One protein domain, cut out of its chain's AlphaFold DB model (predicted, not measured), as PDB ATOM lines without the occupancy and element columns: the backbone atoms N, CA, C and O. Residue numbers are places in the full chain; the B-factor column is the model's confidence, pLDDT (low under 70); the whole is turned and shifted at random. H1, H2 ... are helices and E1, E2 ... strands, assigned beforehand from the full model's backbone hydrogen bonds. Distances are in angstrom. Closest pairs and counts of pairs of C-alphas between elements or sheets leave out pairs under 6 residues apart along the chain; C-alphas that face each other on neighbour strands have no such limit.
ATOM      1  N   ASN A  31     133.174 134.168 130.777       77.25
ATOM      2  CA  ASN A  31     132.403 134.546 129.616       77.25
ATOM      3  C   ASN A  31     130.918 134.640 130.011       77.25
ATOM      4  O   ASN A  31     130.160 133.683 129.861       77.25
ATOM      5  N   CYS A  32     130.505 135.797 130.544       86.38
ATOM      6  CA  CYS A  32     129.128 136.077 130.973       86.38
ATOM      7  C   CYS A  32     128.094 135.808 129.870       86.38
ATOM      8  O   CYS A  32     126.942 135.489 130.156       86.38
ATOM      9  N   THR A  33     128.513 135.874 128.601       85.12
ATOM     10  CA  THR A  33     127.630 135.658 127.449       85.12
ATOM     11  C   THR A  33     127.032 134.256 127.383       85.12
ATOM     12  O   THR A  33     125.939 134.120 126.834       85.12
ATOM     13  N   ILE A  34     127.653 133.251 128.019       82.62
ATOM     14  CA  ILE A  34     127.136 131.870 128.106       82.62
ATOM     15  C   ILE A  34     125.744 131.829 128.761       82.62
ATOM     16  O   ILE A  34     124.934 130.966 128.443       82.62
ATOM     17  N   ARG A  35     125.440 132.785 129.646       79.06
ATOM     18  CA  ARG A  35     124.153 132.891 130.353       79.06
ATOM     19  C   ARG A  35     123.200 133.905 129.717       79.06
ATOM     20  O   ARG A  35     122.243 134.345 130.352       79.06
ATOM     21  N   SER A  36     123.441 134.303 128.471       82.62
ATOM     22  CA  SER A  36     122.475 135.121 127.725       82.62
ATOM     23  C   SER A  36     121.177 134.343 127.487       82.62
ATOM     24  O   SER A  36     121.219 133.126 127.329       82.62
ATOM     25  N   ASN A  37     120.034 135.035 127.438       82.25
ATOM     26  CA  ASN A  37     118.692 134.431 127.355       82.25
ATOM     27  C   ASN A  37     118.292 133.547 128.554       82.25
ATOM     28  O   ASN A  37     117.392 132.720 128.436       82.25
ATOM     29  N   THR A  38     118.945 133.707 129.708       86.88
ATOM     30  CA  THR A  38     118.510 133.081 130.968       86.88
ATOM     31  C   THR A  38     117.754 134.093 131.839       86.88
ATOM     32  O   THR A  38     117.182 135.050 131.316       86.88
ATOM     33  N   SER A  39     117.717 133.895 133.161       90.31
ATOM     34  CA  SER A  39     117.166 134.878 134.093       90.31
ATOM     35  C   SER A  39     118.245 135.843 134.590       90.31
ATOM     36  O   SER A  39     119.448 135.560 134.554       90.31
ATOM     37  N   CYS A  40     117.808 136.995 135.097       90.81
ATOM     38  CA  CYS A  40     118.720 137.963 135.686       90.81
ATOM     39  C   CYS A  40     119.512 137.343 136.853       90.81
ATOM     40  O   CYS A  40     120.718 137.579 136.965       90.81
ATOM     41  N   GLU A  41     118.870 136.525 137.698       91.56
ATOM     42  CA  GLU A  41     119.528 135.927 138.865       91.56
ATOM     43  C   GLU A  41     120.669 134.995 138.447       91.56
ATOM     44  O   GLU A  41     121.726 134.993 139.075       91.56
ATOM     45  N   GLU A  42     120.492 134.242 137.357       90.00
ATOM     46  CA  GLU A  42     121.519 133.330 136.851       90.00
ATOM     47  C   GLU A  42     122.730 134.090 136.284       90.00
ATOM     48  O   GLU A  42     123.883 133.705 136.522       90.00
ATOM     49  N   CYS A  43     122.480 135.205 135.589       89.94
ATOM     50  CA  CYS A  43     123.529 136.097 135.094       89.94
ATOM     51  C   CYS A  43     124.322 136.742 136.245       89.94
ATOM     52  O   CYS A  43     125.554 136.728 136.231       89.94
ATOM     53  N   LEU A  44     123.631 137.256 137.269       89.75
ATOM     54  CA  LEU A  44     124.247 138.015 138.365       89.75
ATOM     55  C   LEU A  44     124.842 137.159 139.490       89.75
ATOM     56  O   LEU A  44     125.401 137.711 140.436       89.75
ATOM     57  N   LYS A  45     124.829 135.824 139.372       87.38
ATOM     58  CA  LYS A  45     125.657 134.950 140.230       87.38
ATOM     59  C   LYS A  45     127.143 135.323 140.189       87.38
ATOM     60  O   LYS A  45     127.872 135.025 141.128       87.38
ATOM     61  N   ILE A  46     127.594 135.938 139.094       84.12
ATOM     62  CA  ILE A  46     128.950 136.460 138.938       84.12
ATOM     63  C   ILE A  46     128.877 137.986 138.988       84.12
ATOM     64  O   ILE A  46     128.276 138.617 138.122       84.12
ATOM     65  N   VAL A  47     129.542 138.587 139.974       83.25
ATOM     66  CA  VAL A  47     129.537 140.046 140.195       83.25
ATOM     67  C   VAL A  47     130.174 140.845 139.051       83.25
ATOM     68  O   VAL A  47     129.906 142.032 138.896       83.25
ATOM     69  N   SER A  48     130.997 140.198 138.226       85.81
ATOM     70  CA  SER A  48     131.634 140.778 137.039       85.81
ATOM     71  C   SER A  48     130.684 140.892 135.836       85.81
ATOM     72  O   SER A  48     131.030 141.532 134.840       85.81
ATOM     73  N   CYS A  49     129.509 140.260 135.899       89.06
ATOM     74  CA  CYS A  49     128.520 140.256 134.827       89.06
ATOM     75  C   CYS A  49     127.470 141.359 135.013       89.06
ATOM     76  O   CYS A  49     127.105 141.738 136.126       89.06
ATOM     77  N   LEU A  50     126.948 141.843 133.891       90.25
ATOM     78  CA  LEU A  50     125.850 142.791 133.788       90.25
ATOM     79  C   LEU A  50     124.722 142.164 132.968       90.25
ATOM     80  O   LEU A  50     124.956 141.584 131.904       90.25
ATOM     81  N   TRP A  51     123.496 142.316 133.459       92.19
ATOM     82  CA  TRP A  51     122.285 141.890 132.771       92.19
ATOM     83  C   TRP A  51     121.567 143.093 132.166       92.19
ATOM     84  O   TRP A  51     121.375 144.106 132.842       92.19
ATOM     85  N   CYS A  52     121.147 142.975 130.908       92.62
ATOM     86  CA  CYS A  52     120.323 143.979 130.247       92.62
ATOM     87  C   CYS A  52     118.902 143.458 130.043       92.62
ATOM     88  O   CYS A  52     118.698 142.496 129.303       92.62
ATOM     89  N   ILE A  53     117.912 144.118 130.648       90.75
ATOM     90  CA  ILE A  53     116.507 143.694 130.547       90.75
ATOM     91  C   ILE A  53     115.962 143.881 129.129       90.75
ATOM     92  O   ILE A  53     115.335 142.968 128.605       90.75
ATOM     93  N   SER A  54     116.249 145.019 128.488       90.62
ATOM     94  CA  SER A  54     115.734 145.345 127.149       90.62
ATOM     95  C   SER A  54     116.120 144.312 126.082       90.62
ATOM     96  O   SER A  54     115.322 144.003 125.202       90.62
ATOM     97  N   THR A  55     117.329 143.748 126.169       90.12
ATOM     98  CA  THR A  55     117.851 142.792 125.175       90.12
ATOM     99  C   THR A  55     117.954 141.357 125.686       90.12
ATOM    100  O   THR A  55     118.314 140.477 124.910       90.12
ATOM    101  N   GLN A  56     117.673 141.119 126.972       90.06
ATOM    102  CA  GLN A  56     117.837 139.828 127.661       90.06
ATOM    103  C   GLN A  56     119.234 139.200 127.486       90.06
ATOM    104  O   GLN A  56     119.401 137.979 127.380       90.06
ATOM    105  N   LYS A  57     120.270 140.044 127.446       91.00
ATOM    106  CA  LYS A  57     121.669 139.627 127.285       91.00
ATOM    107  C   LYS A  57     122.435 139.740 128.598       91.00
ATOM    108  O   LYS A  57     122.286 140.717 129.332       91.00
ATOM    109  N   CYS A  58     123.296 138.753 128.842       91.12
ATOM    110  CA  CYS A  58     124.270 138.758 129.926       91.12
ATOM    111  C   CYS A  58     125.648 139.052 129.329       91.12
ATOM    112  O   CYS A  58     126.079 138.386 128.390       91.12
ATOM    113  N   MET A  59     126.345 140.064 129.830       89.25
ATOM    114  CA  MET A  59     127.630 140.494 129.277       89.25
ATOM    115  C   MET A  59     128.591 140.917 130.379       89.25
ATOM    116  O   MET A  59     128.177 141.202 131.497       89.25
ATOM    117  N   ASN A  60     129.887 140.937 130.078       88.19
ATOM    118  CA  ASN A  60     130.880 141.430 131.027       88.19
ATOM    119  C   ASN A  60     130.659 142.922 131.289       88.19
ATOM    120  O   ASN A  60     130.511 143.703 130.344       88.19
ATOM    121  N   TYR A  61     130.656 143.314 132.564       84.44
ATOM    122  CA  TYR A  61     130.609 144.721 132.934       84.44
ATOM    123  C   TYR A  61     131.888 145.421 132.434       84.44
ATOM    124  O   TYR A  61     132.995 144.979 132.760       84.44
ATOM    125  N   PRO A  62     131.789 146.487 131.619       76.56
ATOM    126  CA  PRO A  62     132.962 147.139 131.052       76.56
ATOM    127  C   PRO A  62     133.714 147.938 132.125       76.56
ATOM    128  O   PRO A  62     133.446 149.110 132.332       76.56
ATOM    129  N   VAL A  63     134.726 147.334 132.757       70.62
ATOM    130  CA  VAL A  63     135.537 147.976 133.821       70.62
ATOM    131  C   VAL A  63     136.269 149.238 133.336       70.62
ATOM    132  O   VAL A  63     136.615 150.111 134.123       70.62
ATOM    133  N   ARG A  64     136.496 149.354 132.022       69.25
ATOM    134  CA  ARG A  64     137.210 150.489 131.415       69.25
ATOM    135  C   ARG A  64     136.395 151.784 131.448       69.25
ATOM    136  O   ARG A  64     136.984 152.858 131.458       69.25
ATOM    137  N   ASN A  65     135.066 151.675 131.483       67.94
ATOM    138  CA  ASN A  65     134.161 152.814 131.486       67.94
ATOM    139  C   ASN A  65     133.332 152.779 132.772       67.94
ATOM    140  O   ASN A  65     132.621 151.814 133.029       67.94
ATOM    141  N   VAL A  66     133.393 153.851 133.567       69.19
ATOM    142  CA  VAL A  66     132.668 153.965 134.849       69.19
ATOM    143  C   VAL A  66     131.159 153.736 134.686       69.19
ATOM    144  O   VAL A  66     130.513 153.254 135.610       69.19
ATOM    145  N   LEU A  67     130.610 154.047 133.507       70.81
ATOM    146  CA  LEU A  67     129.227 153.785 133.129       70.81
ATOM    147  C   LEU A  67     129.195 153.011 131.801       70.81
ATOM    148  O   LEU A  67     129.881 153.416 130.853       70.81
ATOM    149  N   PRO A  68     128.392 151.937 131.685       69.00
ATOM    150  CA  PRO A  68     128.130 151.325 130.391       69.00
ATOM    151  C   PRO A  68     127.477 152.363 129.470       69.00
ATOM    152  O   PRO A  68     126.638 153.157 129.901       69.00
ATOM    153  N   SER A  69     127.880 152.393 128.199       76.06
ATOM    154  CA  SER A  69     127.302 153.338 127.245       76.06
ATOM    155  C   SER A  69     125.813 153.040 127.039       76.06
ATOM    156  O   SER A  69     125.416 151.880 126.923       76.06
ATOM    157  N   HIS A  70     124.994 154.090 126.922       76.19
ATOM    158  CA  HIS A  70     123.547 153.967 126.690       76.19
ATOM    159  C   HIS A  70     123.195 153.140 125.443       76.19
ATOM    160  O   HIS A  70     122.122 152.549 125.381       76.19
ATOM    161  N   SER A  71     124.104 153.078 124.467       78.38
ATOM    162  CA  SER A  71     123.980 152.254 123.262       78.38
ATOM    163  C   SER A  71     124.052 150.746 123.521       78.38
ATOM    164  O   SER A  71     123.524 149.979 122.723       78.38
ATOM    165  N   LEU A  72     124.709 150.309 124.601       80.31
ATOM    166  CA  LEU A  72     124.823 148.893 124.962       80.31
ATOM    167  C   LEU A  72     123.622 148.440 125.792       80.31
ATOM    168  O   LEU A  72     123.033 147.397 125.516       80.31
ATOM    169  N   CYS A  73     123.271 149.223 126.812       86.44
ATOM    170  CA  CYS A  73     122.067 149.022 127.604       86.44
ATOM    171  C   CYS A  73     121.674 150.338 128.293       86.44
ATOM    172  O   CYS A  73     122.547 151.002 128.865       86.44
ATOM    173  N   PRO A  74     120.384 150.712 128.307       88.56
ATOM    174  CA  PRO A  74     119.915 151.826 129.118       88.56
ATOM    175  C   PRO A  74     120.235 151.591 130.599       88.56
ATOM    176  O   PRO A  74     120.020 150.500 131.122       88.56
ATOM    177  N   LEU A  75     120.695 152.625 131.313       85.12
ATOM    178  CA  LEU A  75     120.994 152.526 132.752       85.12
ATOM    179  C   LEU A  75     119.769 152.124 133.600       85.12
ATOM    180  O   LEU A  75     119.933 151.549 134.678       85.12
ATOM    181  N   SER A  76     118.554 152.411 133.120       87.00
ATOM    182  CA  SER A  76     117.293 151.982 133.739       87.00
ATOM    183  C   SER A  76     117.077 150.471 133.663       87.00
ATOM    184  O   SER A  76     116.420 149.902 134.531       87.00
ATOM    185  N   ASP A  77     117.662 149.816 132.665       90.88
ATOM    186  CA  ASP A  77     117.408 148.414 132.314       90.88
ATOM    187  C   ASP A  77     118.615 147.529 132.634       90.88
ATOM    188  O   ASP A  77     118.491 146.307 132.737       90.88
ATOM    189  N   ALA A  78     119.777 148.150 132.825       92.00
ATOM    190  CA  ALA A  78     120.975 147.514 133.328       92.00
ATOM    191  C   ALA A  78     120.787 147.088 134.793       92.00
ATOM    192  O   ALA A  78     120.313 147.855 135.643       92.00
ATOM    193  N   ARG A  79     121.178 145.851 135.092       92.69
ATOM    194  CA  ARG A  79     121.231 145.266 136.436       92.69
ATOM    195  C   ARG A  79     122.647 144.769 136.697       92.69
ATOM    196  O   ARG A  79     123.236 144.101 135.848       92.69
ATOM    197  N   TRP A  80     123.188 145.107 137.860       89.12
ATOM    198  CA  TRP A  80     124.537 144.727 138.277       89.12
ATOM    199  C   TRP A  80     124.529 144.389 139.763       89.12
ATOM    200  O   TRP A  80     123.999 145.156 140.567       89.12
ATOM    201  N   GLY A  81     125.053 143.211 140.111       86.06
ATOM    202  CA  GLY A  81     125.018 142.633 141.459       86.06
ATOM    203  C   GLY A  81     123.624 142.204 141.943       86.06
ATOM    204  O   GLY A  81     123.481 141.149 142.548       86.06
ATOM    205  N   MET A  82     122.587 142.995 141.656       88.44
ATOM    206  CA  MET A  82     121.217 142.820 142.138       88.44
ATOM    207  C   MET A  82     120.209 142.923 140.984       88.44
ATOM    208  O   MET A  82     120.291 143.840 140.171       88.44
ATOM    209  N   CYS A  83     119.220 142.024 140.931       91.19
ATOM    210  CA  CYS A  83     118.194 142.021 139.871       91.19
ATOM    211  C   CYS A  83     116.985 142.913 140.142       91.19
ATOM    212  O   CYS A  83     116.341 143.401 139.214       91.19
ATOM    213  N   TRP A  84     116.683 143.134 141.418       86.88
ATOM    214  CA  TRP A  84     115.538 143.920 141.865       86.88
ATOM    215  C   TRP A  84     115.766 145.433 141.727       86.88
ATOM    216  O   TRP A  84     114.802 146.190 141.760       86.88
ATOM    217  N   MET A  85     117.019 145.872 141.539       88.44
ATOM    218  CA  MET A  85     117.406 147.284 141.501       88.44
ATOM    219  C   MET A  85     118.217 147.642 140.261       88.44
ATOM    220  O   MET A  85     119.095 146.900 139.831       88.44
ATOM    221  N   ASN A  86     117.936 148.819 139.705       88.00
ATOM    222  CA  ASN A  86     118.577 149.322 138.495       88.00
ATOM    223  C   ASN A  86     119.977 149.854 138.799       88.00
ATOM    224  O   ASN A  86     120.243 150.350 139.898       88.00
ATOM    225  N   PHE A  87     120.840 149.855 137.784       86.31
ATOM    226  CA  PHE A  87     122.187 150.416 137.891       86.31
ATOM    227  C   PHE A  87     122.176 151.892 138.323       86.31
ATOM    228  O   PHE A  87     122.949 152.306 139.185       86.31
ATOM    229  N   GLN A  88     121.238 152.676 137.782       87.56
ATOM    230  CA  GLN A  88     121.054 154.081 138.152       87.56
ATOM    231  C   GLN A  88     120.748 154.262 139.648       87.56
ATOM    232  O   GLN A  88     121.368 155.088 140.315       87.56
ATOM    233  N   THR A  89     119.812 153.474 140.182       90.12
ATOM    234  CA  THR A  89     119.390 153.555 141.587       90.12
ATOM    235  C   THR A  89     120.529 153.192 142.534       90.12
ATOM    236  O   THR A  89     120.721 153.857 143.553       90.12
ATOM    237  N   LEU A  90     121.323 152.178 142.179       87.12
ATOM    238  CA  LEU A  90     122.487 151.761 142.956       87.12
ATOM    239  C   LEU A  90     123.509 152.898 143.099       87.12
ATOM    240  O   LEU A  90     123.942 153.200 144.211       87.12
ATOM    241  N   ILE A  91     123.848 153.570 141.994       87.38
ATOM    242  CA  ILE A  91     124.816 154.677 142.006       87.38
ATOM    243  C   ILE A  91     124.314 155.843 142.850       87.38
ATOM    244  O   ILE A  91     125.062 156.357 143.681       87.38
ATOM    245  N   ILE A  92     123.053 156.250 142.670       90.81
ATOM    246  CA  ILE A  92     122.462 157.351 143.444       90.81
ATOM    247  C   ILE A  92     122.520 157.031 144.939       90.81
ATOM    248  O   ILE A  92     122.925 157.872 145.735       90.81
ATOM    249  N   THR A  93     122.175 155.798 145.312       91.38
ATOM    250  CA  THR A  93     122.184 155.353 146.709       91.38
ATOM    251  C   THR A  93     123.583 155.480 147.316       91.38
ATOM    252  O   THR A  93     123.742 156.106 148.363       91.38
ATOM    253  N   ILE A  94     124.615 154.967 146.635       89.69
ATOM    254  CA  ILE A  94     126.011 155.067 147.094       89.69
ATOM    255  C   ILE A  94     126.449 156.534 147.193       89.69
ATOM    256  O   ILE A  94     127.036 156.931 148.200       89.69
ATOM    257  N   ALA A  95     126.129 157.353 146.189       92.31
ATOM    258  CA  ALA A  95     126.478 158.770 146.176       92.31
ATOM    259  C   ALA A  95     125.858 159.533 147.358       92.31
ATOM    260  O   ALA A  95     126.542 160.331 147.999       92.31
ATOM    261  N   VAL A  96     124.592 159.258 147.691       95.56
ATOM    262  CA  VAL A  96     123.902 159.875 148.834       95.56
ATOM    263  C   VAL A  96     124.537 159.452 150.157       95.56
ATOM    264  O   VAL A  96     124.836 160.317 150.976       95.56
ATOM    265  N   PHE A  97     124.796 158.156 150.368       90.38
ATOM    266  CA  PHE A  97     125.439 157.684 151.602       90.38
ATOM    267  C   PHE A  97     126.815 158.321 151.809       90.38
ATOM    268  O   PHE A  97     127.092 158.851 152.886       90.38
ATOM    269  N   VAL A  98     127.653 158.331 150.770       90.06
ATOM    270  CA  VAL A  98     128.979 158.963 150.824       90.06
ATOM    271  C   VAL A  98     128.857 160.468 151.076       90.06
ATOM    272  O   VAL A  98     129.574 161.001 151.922       90.06
ATOM    273  N   GLY A  99     127.926 161.151 150.406       91.00
ATOM    274  CA  GLY A  99     127.693 162.586 150.579       91.00
ATOM    275  C   GLY A  99     127.245 162.960 151.992       91.00
ATOM    276  O   GLY A  99     127.787 163.895 152.576       91.00
ATOM    277  N   VAL A 100     126.308 162.211 152.580       90.19
ATOM    278  CA  VAL A 100     125.824 162.451 153.952       90.19
ATOM    279  C   VAL A 100     126.932 162.208 154.975       90.19
ATOM    280  O   VAL A 100     127.113 163.025 155.877       90.19
ATOM    281  N   ILE A 101     127.708 161.131 154.820       86.00
ATOM    282  CA  ILE A 101     128.855 160.845 155.692       86.00
ATOM    283  C   ILE A 101     129.892 161.969 155.588       86.00
ATOM    284  O   ILE A 101     130.361 162.472 156.608       86.00
ATOM    285  N   PHE A 102     130.213 162.407 154.368       86.62
ATOM    286  CA  PHE A 102     131.167 163.491 154.142       86.62
ATOM    287  C   PHE A 102     130.688 164.814 154.751       86.62
ATOM    288  O   PHE A 102     131.458 165.488 155.431       86.62
ATOM    289  N   LEU A 103     129.410 165.163 154.574       85.94
ATOM    290  CA  LEU A 103     128.808 166.358 155.171       85.94
ATOM    291  C   LEU A 103     128.803 166.298 156.700       85.94
ATOM    292  O   LEU A 103     129.138 167.292 157.339       85.94
ATOM    293  N   ALA A 104     128.481 165.147 157.294       81.12
ATOM    294  CA  ALA A 104     128.525 164.966 158.744       81.12
ATOM    295  C   ALA A 104     129.946 165.176 159.292       81.12
ATOM    296  O   ALA A 104     130.127 165.890 160.277       81.12
ATOM    297  N   ILE A 105     130.963 164.627 158.618       79.81
ATOM    298  CA  ILE A 105     132.372 164.851 158.971       79.81
ATOM    299  C   ILE A 105     132.728 166.331 158.822       79.81
ATOM    300  O   ILE A 105     133.305 166.906 159.737       79.81
ATOM    301  N   PHE A 106     132.358 166.963 157.707       79.56
ATOM    302  CA  PHE A 106     132.664 168.369 157.452       79.56
ATOM    303  C   PHE A 106     132.049 169.271 158.530       79.56
ATOM    304  O   PHE A 106     132.758 170.039 159.175       79.56
ATOM    305  N   VAL A 107     130.756 169.129 158.818       79.88
ATOM    306  CA  VAL A 107     130.087 169.908 159.870       79.88
ATOM    307  C   VAL A 107     130.727 169.652 161.234       79.88
ATOM    308  O   VAL A 107     131.015 170.597 161.957       79.88
ATOM    309  N   CYS A 108     131.037 168.412 161.599       68.62
ATOM    310  CA  CYS A 108     131.650 168.154 162.899       68.62
ATOM    311  C   CYS A 108     133.103 168.652 163.000       68.62
ATOM    312  O   CYS A 108     133.479 169.219 164.025       68.62
ATOM    313  N   CYS A 109     133.914 168.519 161.950       70.25
ATOM    314  CA  CYS A 109     135.285 169.029 161.932       70.25
ATOM    315  C   CYS A 109     135.338 170.563 161.889       70.25
ATOM    316  O   CYS A 109     136.174 171.161 162.563       70.25
ATOM    317  N   PHE A 110     134.448 171.219 161.141       65.75
ATOM    318  CA  PHE A 110     134.475 172.675 160.967       65.75
ATOM    319  C   PHE A 110     133.598 173.441 161.969       65.75
ATOM    320  O   PHE A 110     133.903 174.598 162.248       65.75
ATOM    321  N   CYS A 111     132.566 172.825 162.553       63.62
ATOM    322  CA  CYS A 111     131.696 173.463 163.550       63.62
ATOM    323  C   CYS A 111     131.983 173.014 164.992       63.62
ATOM    324  O   CYS A 111     131.738 173.799 165.899       63.62
ATOM    325  N   CYS A 112     132.518 171.808 165.239       62.03
ATOM    326  CA  CYS A 112     132.843 171.360 166.606       62.03
ATOM    327  C   CYS A 112     134.340 171.454 166.949       62.03
ATOM    328  O   CYS A 112     134.665 171.754 168.092       62.03
ATOM    329  N   CYS A 113     135.262 171.267 165.994       56.75
ATOM    330  CA  CYS A 113     136.709 171.382 166.267       56.75
ATOM    331  C   CYS A 113     137.258 172.821 166.146       56.75
ATOM    332  O   CYS A 113     138.419 173.063 166.457       56.75
TER     333      CYS A 113
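AT A GLANCE: This is residues 31 to 113 of the 119 residues of an uncharacterized protein of Danionella translucida (UniProt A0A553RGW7). A small compact head with one long helix sticking out of it as a straight arm: H3 begins at the head, and its residues 92 to 112 stand free with residue 113. The head holds a small sheet of three short strands, with the two short helices H1 and H2 packed on one of its faces and a long loop, residues 61 to 77, joining its two edge strands. The printed part has 83 residues with three named helices and three named strands, in the order H1 H2 E1 E2 E3 H3; the sheet's order is E2 - E1 - E3, all antiparallel, and the class is mixed, helices and strands. The whole is loose, with a radius of gyration of the C-alphas of 16.7 A, and spans 56 by 23 by 20 A, the arm making the length.

IN THESE COORDINATES: H1, residues 32 to 35, begins at C-alpha 32 at (129.128, 136.077, 130.973) and is 5.9 A long from first to last C-alpha. H2, residues 40 to 44, is 6.1 A long. E1, residues 49 to 52, and E2, residues 57 to 60, are 10.1 A long each. E3, residues 78 to 80, is 6.7 A long. H3, residues 87 to 112, runs 37.1 A from C-alpha 87 at (122.187, 150.416, 137.891) to C-alpha 112 at (132.843, 171.360, 166.606).

HOW THE PARTS SIT: E1 is the inner strand. E1 and E2 form a hairpin, antiparallel at 148 degrees, with N 50 and O 59 within hydrogen-bond range at 2.8 A and N 59 and O 50 at 2.9 A. E1 and E3 are antiparallel at 154 degrees, with N 51 and O 79 within hydrogen-bond range at 3.0 A and N 79 and O 51 at 2.9 A. H1 and H2 are on the same face of the sheet. H1, at a height of 5.5 A over the sheet, is only just over E2, with 3 of its 4 C-alphas there; the closest C-alphas are those of Cys 32 and Met 59, 5.0 A apart. H2, at a height of 7.7 A, is over E1; the closest C-alphas are those of Cys 40 and Trp 51, 6.1 A apart. H1 and H2 only just touch, with 3 pairs of C-alphas within 8 A, the closest those of Arg 35 and Cys 43 at 5.8 A. H3 only grazes the sheet, with its residues 87 to 90; the closest C-alphas of E3 and H3 are those of Arg 79 and Phe 87, 5.4 A apart. H3 is apart from H1 and H2. In H2 and H3 every O i to N i+4 pair is within hydrogen-bond range; H1 is too short for such a pair.

THE WHOLE: The two C-alphas farthest apart are those of Asn 37 and Cys 113, at 56.6 A. Without the free stretch, the body of 61 residues spans 23 by 23 by 19 A. The printed part has no cut. The link from E2 to E3 is long, 17 residues. The mean pLDDT of the printed part is 84.2; it is under 70 at residues 64 to 66, 68, 108 and 110 to 113.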